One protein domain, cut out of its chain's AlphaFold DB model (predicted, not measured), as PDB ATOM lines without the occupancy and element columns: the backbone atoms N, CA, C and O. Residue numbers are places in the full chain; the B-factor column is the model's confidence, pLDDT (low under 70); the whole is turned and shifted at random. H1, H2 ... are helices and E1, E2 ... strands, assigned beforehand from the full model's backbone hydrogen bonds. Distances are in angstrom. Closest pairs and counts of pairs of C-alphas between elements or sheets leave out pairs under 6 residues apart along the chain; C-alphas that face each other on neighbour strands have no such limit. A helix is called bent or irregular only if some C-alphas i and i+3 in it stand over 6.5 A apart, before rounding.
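AT A GLANCE: This is residues 3 to 109 of the 161 residues of a protein of Timspurckia oligopyrenoides (UniProt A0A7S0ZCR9). A small three-stranded parallel sheet has H2 and H3 over one face, with H1 packed on H2. From E3, H4 leads away as an arm whose residues 85 to 97 stick out, and residues 46 to 69 make a long loop. The printed part has 107 residues, in the order H1 E1 H2 E2 H3 E3 H4; the sheet runs E1 E2 E3, and the class is mixed, helices and strands. It is loose, with a radius of gyration of the C-alphas of 16.9 A, and spans 46 by 39 by 25 A.

IN THESE COORDINATES: Find C-alpha 3 at (15.810, 35.503, -5.963); from there H1 runs to residue 13, 15.1 A. Next come E1, residues 18 to 23, H2, residues 27 to 34, and E2, residues 37 to 45, 14.7 A, which bends by 113 degrees at residue 40. H3 is residues 70 to 75 and E3 residues 78 to 81. H4, residues 84 to 103, 23.6 A, ends at C-alpha 103, (52.296, 37.258, 7.685); it is irregular, with C-alphas 86 and 89 8.3 A apart, and has a kink of 82 degrees near residue 91.

HOW THE PARTS SIT: Look at N 21 and O 42, 2.9 A, between E1 and E2, and N 43 and O 78, 2.8 A, between E2 and E3. E1, H2, E2 and E2, H3, E3 are strand-helix-strand units, parallel neighbour strands joined through a helix, with right-handed crossovers. H2 lies over E1 at a height over the sheet of 9.9 A. On the same face, H3 lies over E2 and only just stands up from the sheet, rising 42 degrees. H1 touches H2, closest at the C-alphas of Val 7 and Ala 32, 5.0 A. H4 is apart from H2, for instance. Each O i to N i+4 pair is within hydrogen-bond range in H1, H2 and H3, but 10 of 16 in H4.

THE WHOLE: The C-alphas of Pro 59 and Gln 104 are the two farthest apart, 51.1 A. The printed part has no cut, the link E2 to H3 is long, and no printed residue is under 70 in pLDDT.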
ATOM      1  N   GLU A   3      16.034  34.629  -7.120       89.19
ATOM      2  CA  GLU A   3      15.810  35.503  -5.963       89.19
ATOM      3  C   GLU A   3      15.192  34.742  -4.778       89.19
ATOM      4  O   GLU A   3      15.691  34.847  -3.663       89.19
ATOM      5  N   SER A   4      14.134  33.948  -4.985       91.81
ATOM      6  CA  SER A   4      13.485  33.208  -3.887       91.81
ATOM      7  C   SER A   4      14.423  32.189  -3.236       91.81
ATOM      8  O   SER A   4      14.412  32.038  -2.013       91.81
ATOM      9  N   LEU A   5      15.245  31.510  -4.041       95.31
ATOM     10  CA  LEU A   5      16.263  30.585  -3.539       95.31
ATOM     11  C   LEU A   5      17.335  31.336  -2.742       95.31
ATOM     12  O   LEU A   5      17.706  30.900  -1.652       95.31
ATOM     13  N   MET A   6      17.770  32.498  -3.235       95.75
ATOM     14  CA  MET A   6      18.726  33.355  -2.540       95.75
ATOM     15  C   MET A   6      18.161  33.886  -1.214       95.75
ATOM     16  O   MET A   6      18.844  33.832  -0.197       95.75
ATOM     17  N   VAL A   7      16.895  34.318  -1.175       94.25
ATOM     18  CA  VAL A   7      16.219  34.739   0.067       94.25
ATOM     19  C   VAL A   7      16.216  33.609   1.097       94.25
ATOM     20  O   VAL A   7      16.550  33.845   2.258       94.25
ATOM     21  N   ALA A   8      15.886  32.379   0.690       96.25
ATOM     22  CA  ALA A   8      15.889  31.227   1.588       96.25
ATOM     23  C   ALA A   8      17.301  30.905   2.113       96.25
ATOM     24  O   ALA A   8      17.475  30.639   3.305       96.25
ATOM     25  N   ALA A   9      18.319  30.976   1.249       97.00
ATOM     26  CA  ALA A   9      19.715  30.777   1.635       97.00
ATOM     27  C   ALA A   9      20.189  31.845   2.635       97.00
ATOM     28  O   ALA A   9      20.759  31.508   3.674       97.00
ATOM     29  N   ILE A  10      19.876  33.118   2.372       95.94
ATOM     30  CA  ILE A  10      20.158  34.238   3.274       95.94
ATOM     31  C   ILE A  10      19.436  34.053   4.606       95.94
ATOM     32  O   ILE A  10      20.037  34.252   5.652       95.94
ATOM     33  N   GLN A  11      18.164  33.658   4.610       96.06
ATOM     34  CA  GLN A  11      17.423  33.442   5.852       96.06
ATOM     35  C   GLN A  11      18.024  32.308   6.688       96.06
ATOM     36  O   GLN A  11      18.055  32.404   7.912       96.06
ATOM     37  N   LYS A  12      18.532  31.256   6.041       97.44
ATOM     38  CA  LYS A  12      19.224  30.164   6.729       97.44
ATOM     39  C   LYS A  12      20.563  30.612   7.325       97.44
ATOM     40  O   LYS A  12      20.878  30.219   8.443       97.44
ATOM     41  N   ALA A  13      21.345  31.404   6.592       96.69
ATOM     42  CA  ALA A  13      22.665  31.868   7.030       96.69
ATOM     43  C   ALA A  13      22.595  33.038   8.031       96.69
ATOM     44  O   ALA A  13      23.393  33.120   8.961       96.69
ATOM     45  N   CYS A  14      21.621  33.927   7.851       96.69
ATOM     46  CA  CYS A  14      21.407  35.158   8.606       96.69
ATOM     47  C   CYS A  14      19.947  35.207   9.100       96.69
ATOM     48  O   CYS A  14      19.139  36.004   8.600       96.69
ATOM     49  N   PRO A  15      19.563  34.353  10.072       97.00
ATOM     50  CA  PRO A  15      18.177  34.247  10.537       97.00
ATOM     51  C   PRO A  15      17.640  35.562  11.110       97.00
ATOM     52  O   PRO A  15      16.464  35.875  10.914       97.00
ATOM     53  N   ASN A  16      18.523  36.376  11.693       97.25
ATOM     54  CA  ASN A  16      18.206  37.655  12.330       97.25
ATOM     55  C   ASN A  16      18.281  38.864  11.381       97.25
ATOM     56  O   ASN A  16      18.281  39.991  11.859       97.25
ATOM     57  N   GLY A  17      18.380  38.645  10.067       96.81
ATOM     58  CA  GLY A  17      18.506  39.722   9.081       96.81
ATOM     59  C   GLY A  17      19.950  40.171   8.847       96.81
ATOM     60  O   GLY A  17      20.894  39.478   9.226       96.81
ATOM     61  N   ILE A  18      20.106  41.292   8.139       98.12
ATOM     62  CA  ILE A  18      21.389  41.789   7.624       98.12
ATOM     63  C   ILE A  18      21.645  43.210   8.125       98.12
ATOM     64  O   ILE A  18      20.888  44.124   7.798       98.12
ATOM     65  N   ASP A  19      22.758  43.405   8.838       98.44
ATOM     66  CA  ASP A  19      23.225  44.727   9.284       98.44
ATOM     67  C   ASP A  19      24.230  45.362   8.316       98.44
ATOM     68  O   ASP A  19      24.298  46.588   8.189       98.44
ATOM     69  N   VAL A  20      25.044  44.543   7.644       98.12
ATOM     70  CA  VAL A  20      26.034  44.989   6.659       98.12
ATOM     71  C   VAL A  20      26.059  44.028   5.477       98.12
ATOM     72  O   VAL A  20      26.139  42.817   5.668       98.12
ATOM     73  N   TYR A  21      26.028  44.571   4.263       97.75
ATOM     74  CA  TYR A  21      26.216  43.815   3.028       97.75
ATOM     75  C   TYR A  21      27.243  44.515   2.140       97.75
ATOM     76  O   TYR A  21      27.132  45.712   1.881       97.75
ATOM     77  N   PHE A  22      28.254  43.774   1.695       98.00
ATOM     78  CA  PHE A  22      29.246  44.251   0.738       98.00
ATOM     79  C   PHE A  22      28.866  43.722  -0.643       98.00
ATOM     80  O   PHE A  22      29.019  42.532  -0.915       98.00
ATOM     81  N   ASP A  23      28.322  44.592  -1.487       96.38
ATOM     82  CA  ASP A  23      27.774  44.209  -2.780       96.38
ATOM     83  C   ASP A  23      28.816  44.336  -3.887       96.38
ATOM     84  O   ASP A  23      29.240  45.439  -4.235       96.38
ATOM     85  N   SER A  24      29.202  43.194  -4.445       94.94
ATOM     86  CA  SER A  24      30.044  43.100  -5.643       94.94
ATOM     87  C   SER A  24      29.278  42.547  -6.848       94.94
ATOM     88  O   SER A  24      29.848  42.436  -7.936       94.94
ATOM     89  N   VAL A  25      28.015  42.142  -6.654       93.50
ATOM     90  CA  VAL A  25      27.257  41.339  -7.619       93.50
ATOM     91  C   VAL A  25      26.091  42.113  -8.202       93.50
ATOM     92  O   VAL A  25      25.977  42.154  -9.423       93.50
ATOM     93  N   GLY A  26      25.268  42.750  -7.370       93.12
ATOM     94  CA  GLY A  26      24.023  43.377  -7.802       93.12
ATOM     95  C   GLY A  26      22.916  42.363  -8.123       93.12
ATOM     96  O   GLY A  26      22.825  41.279  -7.529       93.12
ATOM     97  N   GLY A  27      22.028  42.740  -9.048       92.31
ATOM     98  CA  GLY A  27      20.974  41.878  -9.587       92.31
ATOM     99  C   GLY A  27      20.064  41.245  -8.524       92.31
ATOM    100  O   GLY A  27      19.686  41.869  -7.528       92.31
ATOM    101  N   PHE A  28      19.709  39.971  -8.729       93.00
ATOM    102  CA  PHE A  28      18.810  39.241  -7.825       93.00
ATOM    103  C   PHE A  28      19.403  39.023  -6.421       93.00
ATOM    104  O   PHE A  28      18.649  38.844  -5.464       93.00
ATOM    105  N   THR A  29      20.735  39.056  -6.278       94.75
ATOM    106  CA  THR A  29      21.394  38.922  -4.968       94.75
ATOM    107  C   THR A  29      21.115  40.156  -4.117       94.75
ATOM    108  O   THR A  29      20.637  40.028  -2.989       94.75
ATOM    109  N   LEU A  30      21.293  41.353  -4.690       95.81
ATOM    110  CA  LEU A  30      20.899  42.603  -4.040       95.81
ATOM    111  C   LEU A  30      19.392  42.621  -3.752       95.81
ATOM    112  O   LEU A  30      18.989  42.957  -2.640       95.81
ATOM    113  N   ALA A  31      18.553  42.190  -4.703       94.75
ATOM    114  CA  ALA A  31      17.103  42.120  -4.499       94.75
ATOM    115  C   ALA A  31      16.717  41.274  -3.276       94.75
ATOM    116  O   ALA A  31      15.892  41.712  -2.469       94.75
ATOM    117  N   ALA A  32      17.351  40.110  -3.108       95.81
ATOM    118  CA  ALA A  32      17.137  39.223  -1.972       95.81
ATOM    119  C   ALA A  32      17.622  39.837  -0.645       95.81
ATOM    120  O   ALA A  32      16.900  39.782   0.354       95.81
ATOM    121  N   VAL A  33      18.803  40.468  -0.635       96.75
ATOM    122  CA  VAL A  33      19.360  41.154   0.546       96.75
ATOM    123  C   VAL A  33      18.456  42.290   1.019       96.75
ATOM    124  O   VAL A  33      18.165  42.388   2.212       96.75
ATOM    125  N   MET A  34      17.949  43.112   0.096       96.06
ATOM    126  CA  MET A  34      17.078  44.254   0.407       96.06
ATOM    127  C   MET A  34      15.818  43.835   1.187       96.06
ATOM    128  O   MET A  34      15.316  44.584   2.021       96.06
ATOM    129  N   ARG A  35      15.325  42.603   0.996       95.06
ATOM    130  CA  ARG A  35      14.148  42.066   1.711       95.06
ATOM    131  C   ARG A  35      14.444  41.615   3.144       95.06
ATOM    132  O   ARG A  35      13.522  41.240   3.865       95.06
ATOM    133  N   ARG A  36      15.714  41.601   3.548       95.88
ATOM    134  CA  ARG A  36      16.206  41.027   4.811       95.88
ATOM    135  C   ARG A  36      17.010  42.024   5.651       95.88
ATOM    136  O   ARG A  36      17.657  41.614   6.611       95.88
ATOM    137  N   LEU A  37      16.988  43.308   5.297       97.88
ATOM    138  CA  LEU A  37      17.712  44.349   6.025       97.88
ATOM    139  C   LEU A  37      17.165  44.542   7.441       97.88
ATOM    140  O   LEU A  37      15.952  44.577   7.644       97.88
ATOM    141  N   ASN A  38      18.079  44.742   8.384       98.50
ATOM    142  CA  ASN A  38      17.766  45.196   9.731       98.50
ATOM    143  C   ASN A  38      17.637  46.723   9.801       98.50
ATOM    144  O   ASN A  38      18.179  47.437   8.948       98.50
ATOM    145  N   PRO A  39      16.968  47.259  10.840       98.50
ATOM    146  CA  PRO A  39      17.011  48.680  11.138       98.50
ATOM    147  C   PRO A  39      18.455  49.214  11.211       98.50
ATOM    148  O   PRO A  39      19.261  48.709  11.983       98.50
ATOM    149  N   GLY A  40      18.782  50.246  10.432       98.50
ATOM    150  CA  GLY A  40      20.117  50.848  10.384       98.50
ATOM    151  C   GLY A  40      21.141  50.088   9.532       98.50
ATOM    152  O   GLY A  40      22.335  50.384   9.618       98.50
ATOM    153  N   ALA A  41      20.705  49.126   8.712       98.56
ATOM    154  CA  ALA A  41      21.608  48.351   7.867       98.56
ATOM    155  C   ALA A  41      22.411  49.215   6.876       98.56
ATOM    156  O   ALA A  41      21.986  50.295   6.452       98.56
ATOM    157  N   ARG A  42      23.586  48.721   6.475       98.50
ATOM    158  CA  ARG A  42      24.516  49.402   5.561       98.50
ATOM    159  C   ARG A  42      24.889  48.496   4.397       98.50
ATOM    160  O   ARG A  42      25.452  47.425   4.593       98.50
ATOM    161  N   ILE A  43      24.635  48.961   3.186       98.12
ATOM    162  CA  ILE A  43      25.072  48.316   1.954       98.12
ATOM    163  C   ILE A  43      26.247  49.115   1.392       98.12
ATOM    164  O   ILE A  43      26.113  50.303   1.088       98.12
ATOM    165  N   VAL A  44      27.399  48.460   1.273       98.06
ATOM    166  CA  VAL A  44      28.589  48.982   0.598       98.06
ATOM    167  C   VAL A  44      28.525  48.518  -0.849       98.06
ATOM    168  O   VAL A  44      28.704  47.336  -1.120       98.06
ATOM    169  N   LEU A  45      28.242  49.433  -1.770       95.75
ATOM    170  CA  LEU A  45      28.142  49.134  -3.193       95.75
ATOM    171  C   LEU A  45      29.542  49.213  -3.821       95.75
ATOM    172  O   LEU A  45      30.021  50.288  -4.173       95.75
ATOM    173  N   CYS A  46      30.214  48.065  -3.904       96.06
ATOM    174  CA  CYS A  46      31.545  47.925  -4.495       96.06
ATOM    175  C   CYS A  46      31.487  47.715  -6.011       96.06
ATOM    176  O   CYS A  46      32.396  48.121  -6.733       96.06
ATOM    177  N   GLY A  47      30.447  47.039  -6.493       91.81
ATOM    178  CA  GLY A  47      30.280  46.722  -7.902       91.81
ATOM    179  C   GLY A  47      28.998  45.947  -8.177       91.81
ATOM    180  O   GLY A  47      28.314  45.505  -7.256       91.81
ATOM    181  N   ALA A  48      28.690  45.781  -9.459       91.56
ATOM    182  CA  ALA A  48      27.503  45.078  -9.934       91.56
ATOM    183  C   ALA A  48      27.859  44.169 -11.122       91.56
ATOM    184  O   ALA A  48      27.377  44.369 -12.237       91.56
ATOM    185  N   ILE A  49      28.754  43.193 -10.895       90.88
ATOM    186  CA  ILE A  49      29.311  42.364 -11.979       90.88
ATOM    187  C   ILE A  49      28.243  41.596 -12.768       90.88
ATOM    188  O   ILE A  49      28.484  41.262 -13.924       90.88
ATOM    189  N   SER A  50      27.052  41.374 -12.193       90.25
ATOM    190  CA  SER A  50      25.938  40.732 -12.897       90.25
ATOM    191  C   SER A  50      25.488  41.478 -14.151       90.25
ATOM    192  O   SER A  50      24.842  40.864 -14.988       90.25
ATOM    193  N   SER A  51      25.800  42.773 -14.257       87.88
ATOM    194  CA  SER A  51      25.319  43.651 -15.329       87.88
ATOM    195  C   SER A  51      26.431  44.286 -16.165       87.88
ATOM    196  O   SER A  51      26.161  45.117 -17.023       87.88
ATOM    197  N   TYR A  52      27.703  43.934 -15.942       86.62
ATOM    198  CA  TYR A  52      28.816  44.564 -16.674       86.62
ATOM    199  C   TYR A  52      28.853  44.220 -18.166       86.62
ATOM    200  O   TYR A  52      29.440  44.973 -18.938       86.62
ATOM    201  N   ASN A  53      28.239  43.104 -18.558       85.44
ATOM    202  CA  ASN A  53      28.192  42.642 -19.946       85.44
ATOM    203  C   ASN A  53      26.837  42.917 -20.621       85.44
ATOM    204  O   ASN A  53      26.618  42.443 -21.733       85.44
ATOM    205  N   ASP A  54      25.934  43.643 -19.956       86.94
ATOM    206  CA  ASP A  54      24.640  44.022 -20.519       86.94
ATOM    207  C   ASP A  54      24.853  45.032 -21.661       86.94
ATOM    208  O   ASP A  54      25.568  46.026 -21.499       86.94
ATOM    209  N   ASP A  55      24.230  44.804 -22.824       84.81
ATOM    210  CA  ASP A  55      24.239  45.785 -23.912       84.81
ATOM    211  C   ASP A  55      23.304  46.946 -23.563       84.81
ATOM    212  O   ASP A  55      22.100  46.911 -23.803       84.81
ATOM    213  N   THR A  56      23.876  48.009 -23.000       83.50
ATOM    214  CA  THR A  56      23.120  49.201 -22.589       83.50
ATOM    215  C   THR A  56      22.478  49.965 -23.753       83.50
ATOM    216  O   THR A  56      21.714  50.898 -23.510       83.50
ATOM    217  N   SER A  57      22.807  49.618 -25.003       85.44
ATOM    218  CA  SER A  57      22.179  50.194 -26.193       85.44
ATOM    219  C   SER A  57      20.934  49.426 -26.650       85.44
ATOM    220  O   SER A  57      20.121  49.988 -27.386       85.44
ATOM    221  N   ASP A  58      20.751  48.186 -26.183       87.69
ATOM    222  CA  ASP A  58      19.571  47.376 -26.467       87.69
ATOM    223  C   ASP A  58      18.432  47.731 -25.488       87.69
ATOM    224  O   ASP A  58      18.517  47.430 -24.295       87.69
ATOM    225  N   PRO A  59      17.325  48.338 -25.957       83.62
ATOM    226  CA  PRO A  59      16.205  48.722 -25.097       83.62
ATOM    227  C   PRO A  59      15.430  47.523 -24.529       83.62
ATOM    228  O   PRO A  59      14.592  47.707 -23.645       83.62
ATOM    229  N   SER A  60      15.660  46.309 -25.040       86.50
ATOM    230  CA  SER A  60      15.083  45.082 -24.492       86.50
ATOM    231  C   SER A  60      15.813  44.589 -23.241       86.50
ATOM    232  O   SER A  60      15.225  43.836 -22.460       86.50
ATOM    233  N   ILE A  61      17.051  45.045 -23.014       81.12
ATOM    234  CA  ILE A  61      17.827  44.727 -21.819       81.12
ATOM    235  C   ILE A  61      17.475  45.741 -20.724       81.12
ATOM    236  O   ILE A  61      17.724  46.940 -20.874       81.12
ATOM    237  N   PRO A  62      16.884  45.301 -19.598       76.38
ATOM    238  CA  PRO A  62      16.548  46.209 -18.515       76.38
ATOM    239  C   PRO A  62      17.812  46.851 -17.946       76.38
ATOM    240  O   PRO A  62      18.746  46.152 -17.556       76.38
ATOM    241  N   SER A  63      17.826  48.178 -17.830       77.38
ATOM    242  CA  SER A  63      18.911  48.854 -17.123       77.38
ATOM    243  C   SER A  63      19.000  48.364 -15.670       77.38
ATOM    244  O   SER A  63      17.961  48.090 -15.050       77.38
ATOM    245  N   PRO A  64      20.211  48.314 -15.083       79.19
ATOM    246  CA  PRO A  64      20.371  48.014 -13.669       79.19
ATOM    247  C   PRO A  64      19.496  48.942 -12.823       79.19
ATOM    248  O   PRO A  64      19.581  50.167 -12.919       79.19
ATOM    249  N   SER A  65      18.635  48.354 -12.001       82.31
ATOM    250  CA  SER A  65      17.723  49.086 -11.121       82.31
ATOM    251  C   SER A  65      17.995  48.729  -9.667       82.31
ATOM    252  O   SER A  65      18.564  47.680  -9.372       82.31
ATOM    253  N   LEU A  66      17.604  49.615  -8.746       86.75
ATOM    254  CA  LEU A  66      17.689  49.354  -7.313       86.75
ATOM    255  C   LEU A  66      16.413  48.622  -6.854       86.75
ATOM    256  O   LEU A  66      15.370  49.266  -6.690       86.75
ATOM    257  N   PRO A  67      16.456  47.295  -6.638       87.12
ATOM    258  CA  PRO A  67      15.275  46.537  -6.251       87.12
ATOM    259  C   PRO A  67      14.840  46.898  -4.830       87.12
ATOM    260  O   PRO A  67      15.666  47.140  -3.953       87.12
ATOM    261  N   ASN A  68      13.530  46.867  -4.573       90.50
ATOM    262  CA  ASN A  68      12.968  46.957  -3.222       90.50
ATOM    263  C   ASN A  68      13.442  48.187  -2.413       90.50
ATOM    264  O   ASN A  68      13.593  48.090  -1.195       90.50
ATOM    265  N   TYR A  69      13.668  49.347  -3.046       93.56
ATOM    266  CA  TYR A  69      14.243  50.531  -2.382       93.56
ATOM    267  C   TYR A  69      13.447  51.018  -1.154       93.56
ATOM    268  O   TYR A  69      14.031  51.593  -0.239       93.56
ATOM    269  N   LEU A  70      12.137  50.741  -1.074       95.81
ATOM    270  CA  LEU A  70      11.319  51.040   0.111       95.81
ATOM    271  C   LEU A  70      11.831  50.346   1.384       95.81
ATOM    272  O   LEU A  70      11.597  50.839   2.485       95.81
ATOM    273  N   SER A  71      12.573  49.244   1.258       95.56
ATOM    274  CA  SER A  71      13.250  48.610   2.394       95.56
ATOM    275  C   SER A  71      14.291  49.524   3.047       95.56
ATOM    276  O   SER A  71      14.456  49.459   4.264       95.56
ATOM    277  N   LEU A  72      14.931  50.424   2.286       97.31
ATOM    278  CA  LEU A  72      15.836  51.436   2.837       97.31
ATOM    279  C   LEU A  72      15.076  52.392   3.749       97.31
ATOM    280  O   LEU A  72      15.530  52.684   4.852       97.31
ATOM    281  N   LEU A  73      13.891  52.826   3.314       97.50
ATOM    282  CA  LEU A  73      13.025  53.708   4.089       97.50
ATOM    283  C   LEU A  73      12.531  53.017   5.368       97.50
ATOM    284  O   LEU A  73      12.734  53.532   6.467       97.50
ATOM    285  N   VAL A  74      11.926  51.832   5.236       97.62
ATOM    286  CA  VAL A  74      11.344  51.082   6.364       97.62
ATOM    287  C   VAL A  74      12.395  50.754   7.420       97.62
ATOM    288  O   VAL A  74      12.119  50.855   8.620       97.62
ATOM    289  N   ASN A  75      13.606  50.408   6.986       98.12
ATOM    290  CA  ASN A  75      14.692  50.037   7.880       98.12
ATOM    291  C   ASN A  75      15.625  51.197   8.230       98.12
ATOM    292  O   ASN A  75      16.516  51.003   9.044       98.12
ATOM    293  N   ARG A  76      15.446  52.409   7.691       98.25
ATOM    294  CA  ARG A  76      16.417  53.514   7.859       98.25
ATOM    295  C   ARG A  76      17.842  53.068   7.485       98.25
ATOM    296  O   ARG A  76      18.810  53.390   8.170       98.25
ATOM    297  N   ALA A  77      17.942  52.250   6.443       98.31
ATOM    298  CA  ALA A  77      19.197  51.692   5.964       98.31
ATOM    299  C   ALA A  77      19.856  52.631   4.942       98.31
ATOM    300  O   ALA A  77      19.192  53.458   4.315       98.31
ATOM    301  N   ARG A  78      21.168  52.479   4.753       98.00
ATOM    302  CA  ARG A  78      21.958  53.228   3.765       98.00
ATOM    303  C   ARG A  78      22.535  52.284   2.726       98.00
ATOM    304  O   ARG A  78      23.145  51.287   3.094       98.00
ATOM    305  N   ILE A  79      22.455  52.663   1.456       97.31
ATOM    306  CA  ILE A  79      23.314  52.135   0.394       97.31
ATOM    307  C   ILE A  79      24.292  53.226  -0.037       97.31
ATOM    308  O   ILE A  79      23.891  54.375  -0.213       97.31
ATOM    309  N   GLN A  80      25.576  52.894  -0.148       97.44
ATOM    310  CA  GLN A  80      26.597  53.847  -0.571       97.44
ATOM    311  C   GLN A  80      27.642  53.172  -1.455       97.44
ATOM    312  O   GLN A  80      28.252  52.183  -1.050       97.44
ATOM    313  N   GLY A  81      27.856  53.749  -2.637       96.56
ATOM    314  CA  GLY A  81      28.980  53.414  -3.502       96.56
ATOM    315  C   GLY A  81      30.292  53.989  -2.987       96.56
ATOM    316  O   GLY A  81      30.306  55.018  -2.305       96.56
ATOM    317  N   PHE A  82      31.391  53.329  -3.327       94.94
ATOM    318  CA  PHE A  82      32.727  53.869  -3.124       94.94
ATOM    319  C   PHE A  82      33.620  53.505  -4.306       94.94
ATOM    320  O   PHE A  82      33.466  52.442  -4.907       94.94
ATOM    321  N   ILE A  83      34.571  54.378  -4.615       95.81
ATOM    322  CA  ILE A  83      35.638  54.101  -5.567       95.81
ATOM    323  C   ILE A  83      36.934  54.048  -4.773       95.81
ATOM    324  O   ILE A  83      37.256  54.969  -4.031       95.81
ATOM    325  N   VAL A  84      37.692  52.958  -4.915       95.31
ATOM    326  CA  VAL A  84      38.924  52.751  -4.130       95.31
ATOM    327  C   VAL A  84      39.916  53.913  -4.289       95.31
ATOM    328  O   VAL A  84      40.591  54.278  -3.332       95.31
ATOM    329  N   PHE A  85      39.930  54.552  -5.464       96.19
ATOM    330  CA  PHE A  85      40.790  55.693  -5.781       96.19
ATOM    331  C   PHE A  85      40.497  56.962  -4.973       96.19
ATOM    332  O   PHE A  85      41.366  57.831  -4.935       96.19
ATOM    333  N   ASP A  86      39.354  57.057  -4.293       96.94
ATOM    334  CA  ASP A  86      39.046  58.174  -3.392       96.94
ATOM    335  C   ASP A  86      39.793  58.065  -2.045       96.94
ATOM    336  O   ASP A  86      39.808  59.013  -1.268       96.94
ATOM    337  N   PHE A  87      40.438  56.921  -1.774       96.06
ATOM    338  CA  PHE A  87      41.082  56.579  -0.495       96.06
ATOM    339  C   PHE A  87      42.605  56.403  -0.623       96.06
ATOM    340  O   PHE A  87      43.225  55.639   0.120       96.06
ATOM    341  N   GLN A  88      43.228  57.062  -1.606       97.06
ATOM    342  CA  GLN A  88      44.663  56.919  -1.898       97.06
ATOM    343  C   GLN A  88      45.568  57.253  -0.706       97.06
ATOM    344  O   GLN A  88      46.592  56.597  -0.502       97.06
ATOM    345  N   ASP A  89      45.177  58.237   0.100       97.69
ATOM    346  CA  ASP A  89      45.849  58.639   1.338       97.69
ATOM    347  C   ASP A  89      45.923  57.496   2.368       97.69
ATOM    348  O   ASP A  89      46.868  57.422   3.155       97.69
ATOM    349  N   GLN A  90      44.994  56.541   2.309       97.69
ATOM    350  CA  GLN A  90      44.922  55.393   3.217       97.69
ATOM    351  C   GLN A  90      45.683  54.160   2.708       97.69
ATOM    352  O   GLN A  90      45.889  53.205   3.458       97.69
ATOM    353  N   TYR A  91      46.163  54.152   1.459       97.31
ATOM    354  CA  TYR A  91      46.777  52.964   0.853       97.31
ATOM    355  C   TYR A  91      48.033  52.483   1.584       97.31
ATOM    356  O   TYR A  91      48.274  51.280   1.688       97.31
ATOM    357  N   ALA A  92      48.877  53.400   2.061       98.06
ATOM    358  CA  ALA A  92      50.096  53.030   2.780       98.06
ATOM    359  C   ALA A  92      49.773  52.341   4.116       98.06
ATOM    360  O   ALA A  92      50.360  51.301   4.431       98.06
ATOM    361  N   HIS A  93      48.794  52.880   4.845       98.00
ATOM    362  CA  HIS A  93      48.307  52.306   6.094       98.00
ATOM    363  C   HIS A  93      47.692  50.922   5.861       98.00
ATOM    364  O   HIS A  93      48.173  49.932   6.409       98.00
ATOM    365  N   ALA A  94      46.725  50.832   4.942       97.25
ATOM    366  CA  ALA A  94      46.036  49.585   4.624       97.25
ATOM    367  C   ALA A  94      47.004  48.486   4.157       97.25
ATOM    368  O   ALA A  94      46.907  47.346   4.602       97.25
ATOM    369  N   ARG A  95      47.988  48.808   3.302       97.12
ATOM    370  CA  ARG A  95      49.005  47.828   2.872       97.12
ATOM    371  C   ARG A  95      49.820  47.292   4.038       97.12
ATOM    372  O   ARG A  95      50.140  46.106   4.038       97.12
ATOM    373  N   THR A  96      50.164  48.143   4.998       98.06
ATOM    374  CA  THR A  96      50.944  47.742   6.172       98.06
ATOM    375  C   THR A  96      50.153  46.759   7.031       98.06
ATOM    376  O   THR A  96      50.641  45.660   7.288       98.06
ATOM    377  N   GLU A  97      48.913  47.097   7.388       97.94
ATOM    378  CA  GLU A  97      48.045  46.227   8.195       97.94
ATOM    379  C   GLU A  97      47.732  44.903   7.491       97.94
ATOM    380  O   GLU A  97      47.927  43.830   8.059       97.94
ATOM    381  N   LEU A  98      47.320  44.956   6.220       97.50
ATOM    382  CA  LEU A  98      46.992  43.755   5.447       97.50
ATOM    383  C   LEU A  98      48.205  42.829   5.303       97.50
ATOM    384  O   LEU A  98      48.066  41.611   5.400       97.50
ATOM    385  N   SER A  99      49.402  43.393   5.106       96.75
ATOM    386  CA  SER A  99      50.644  42.616   5.005       96.75
ATOM    387  C   SER A  99      51.008  41.952   6.332       96.75
ATOM    388  O   SER A  99      51.435  40.800   6.336       96.75
ATOM    389  N   GLN A 100      50.799  42.640   7.458       98.19
ATOM    390  CA  GLN A 100      50.983  42.060   8.790       98.19
ATOM    391  C   GLN A 100      49.999  40.914   9.035       98.19
ATOM    392  O   GLN A 100      50.413  39.832   9.444       98.19
ATOM    393  N   TRP A 101      48.716  41.100   8.721       98.31
ATOM    394  CA  TRP A 101      47.706  40.051   8.871       98.31
ATOM    395  C   TRP A 101      47.964  38.842   7.968       98.31
ATOM    396  O   TRP A 101      47.729  37.710   8.389       98.31
ATOM    397  N   LEU A 102      48.492  39.054   6.758       96.69
ATOM    398  CA  LEU A 102      48.957  37.972   5.884       96.69
ATOM    399  C   LEU A 102      50.119  37.196   6.518       96.69
ATOM    400  O   LEU A 102      50.070  35.970   6.580       96.69
ATOM    401  N   GLN A 103      51.142  37.890   7.028       97.00
ATOM    402  CA  GLN A 103      52.296  37.258   7.685       97.00
ATOM    403  C   GLN A 103      51.903  36.499   8.960       97.00
ATOM    404  O   GLN A 103      52.462  35.443   9.248       97.00
ATOM    405  N   GLN A 104      50.922  37.011   9.704       97.81
ATOM    406  CA  GLN A 104      50.374  36.383  10.910       97.81
ATOM    407  C   GLN A 104      49.400  35.233  10.607       97.81
ATOM    408  O   GLN A 104      48.959  34.547  11.527       97.81
ATOM    409  N   GLY A 105      49.028  35.021   9.341       96.81
ATOM    410  CA  GLY A 105      48.048  34.008   8.945       96.81
ATOM    411  C   GLY A 105      46.595  34.347   9.306       96.81
ATOM    412  O   GLY A 105      45.733  33.471   9.223       96.81
ATOM    413  N   LEU A 106      46.308  35.599   9.681       97.31
ATOM    414  CA  LEU A 106      44.952  36.107   9.927       97.31
ATOM    415  C   LEU A 106      44.172  36.306   8.620       97.31
ATOM    416  O   LEU A 106      42.948  36.189   8.603       97.31
ATOM    417  N   ILE A 107      44.882  36.560   7.516       95.94
ATOM    418  CA  ILE A 107      44.338  36.553   6.155       95.94
ATOM    419  C   ILE A 107      44.988  35.418   5.367       95.94
ATOM    420  O   ILE A 107      46.202  35.230   5.407       95.94
ATOM    421  N   LYS A 108      44.175  34.686   4.599       93.62
ATOM    422  CA  LYS A 108      44.644  33.706   3.613       93.62
ATOM    423  C   LYS A 108      44.388  34.243   2.208       93.62
ATOM    424  O   LYS A 108      43.250  34.572   1.879       93.62
ATOM    425  N   SER A 109      45.436  34.316   1.391       90.56
ATOM    426  CA  SER A 109      45.318  34.636  -0.034       90.56
ATOM    427  C   SER A 109      45.117  33.354  -0.838       90.56
ATOM    428  O   SER A 109      45.858  32.388  -0.661       90.56
TER     429      SER A 109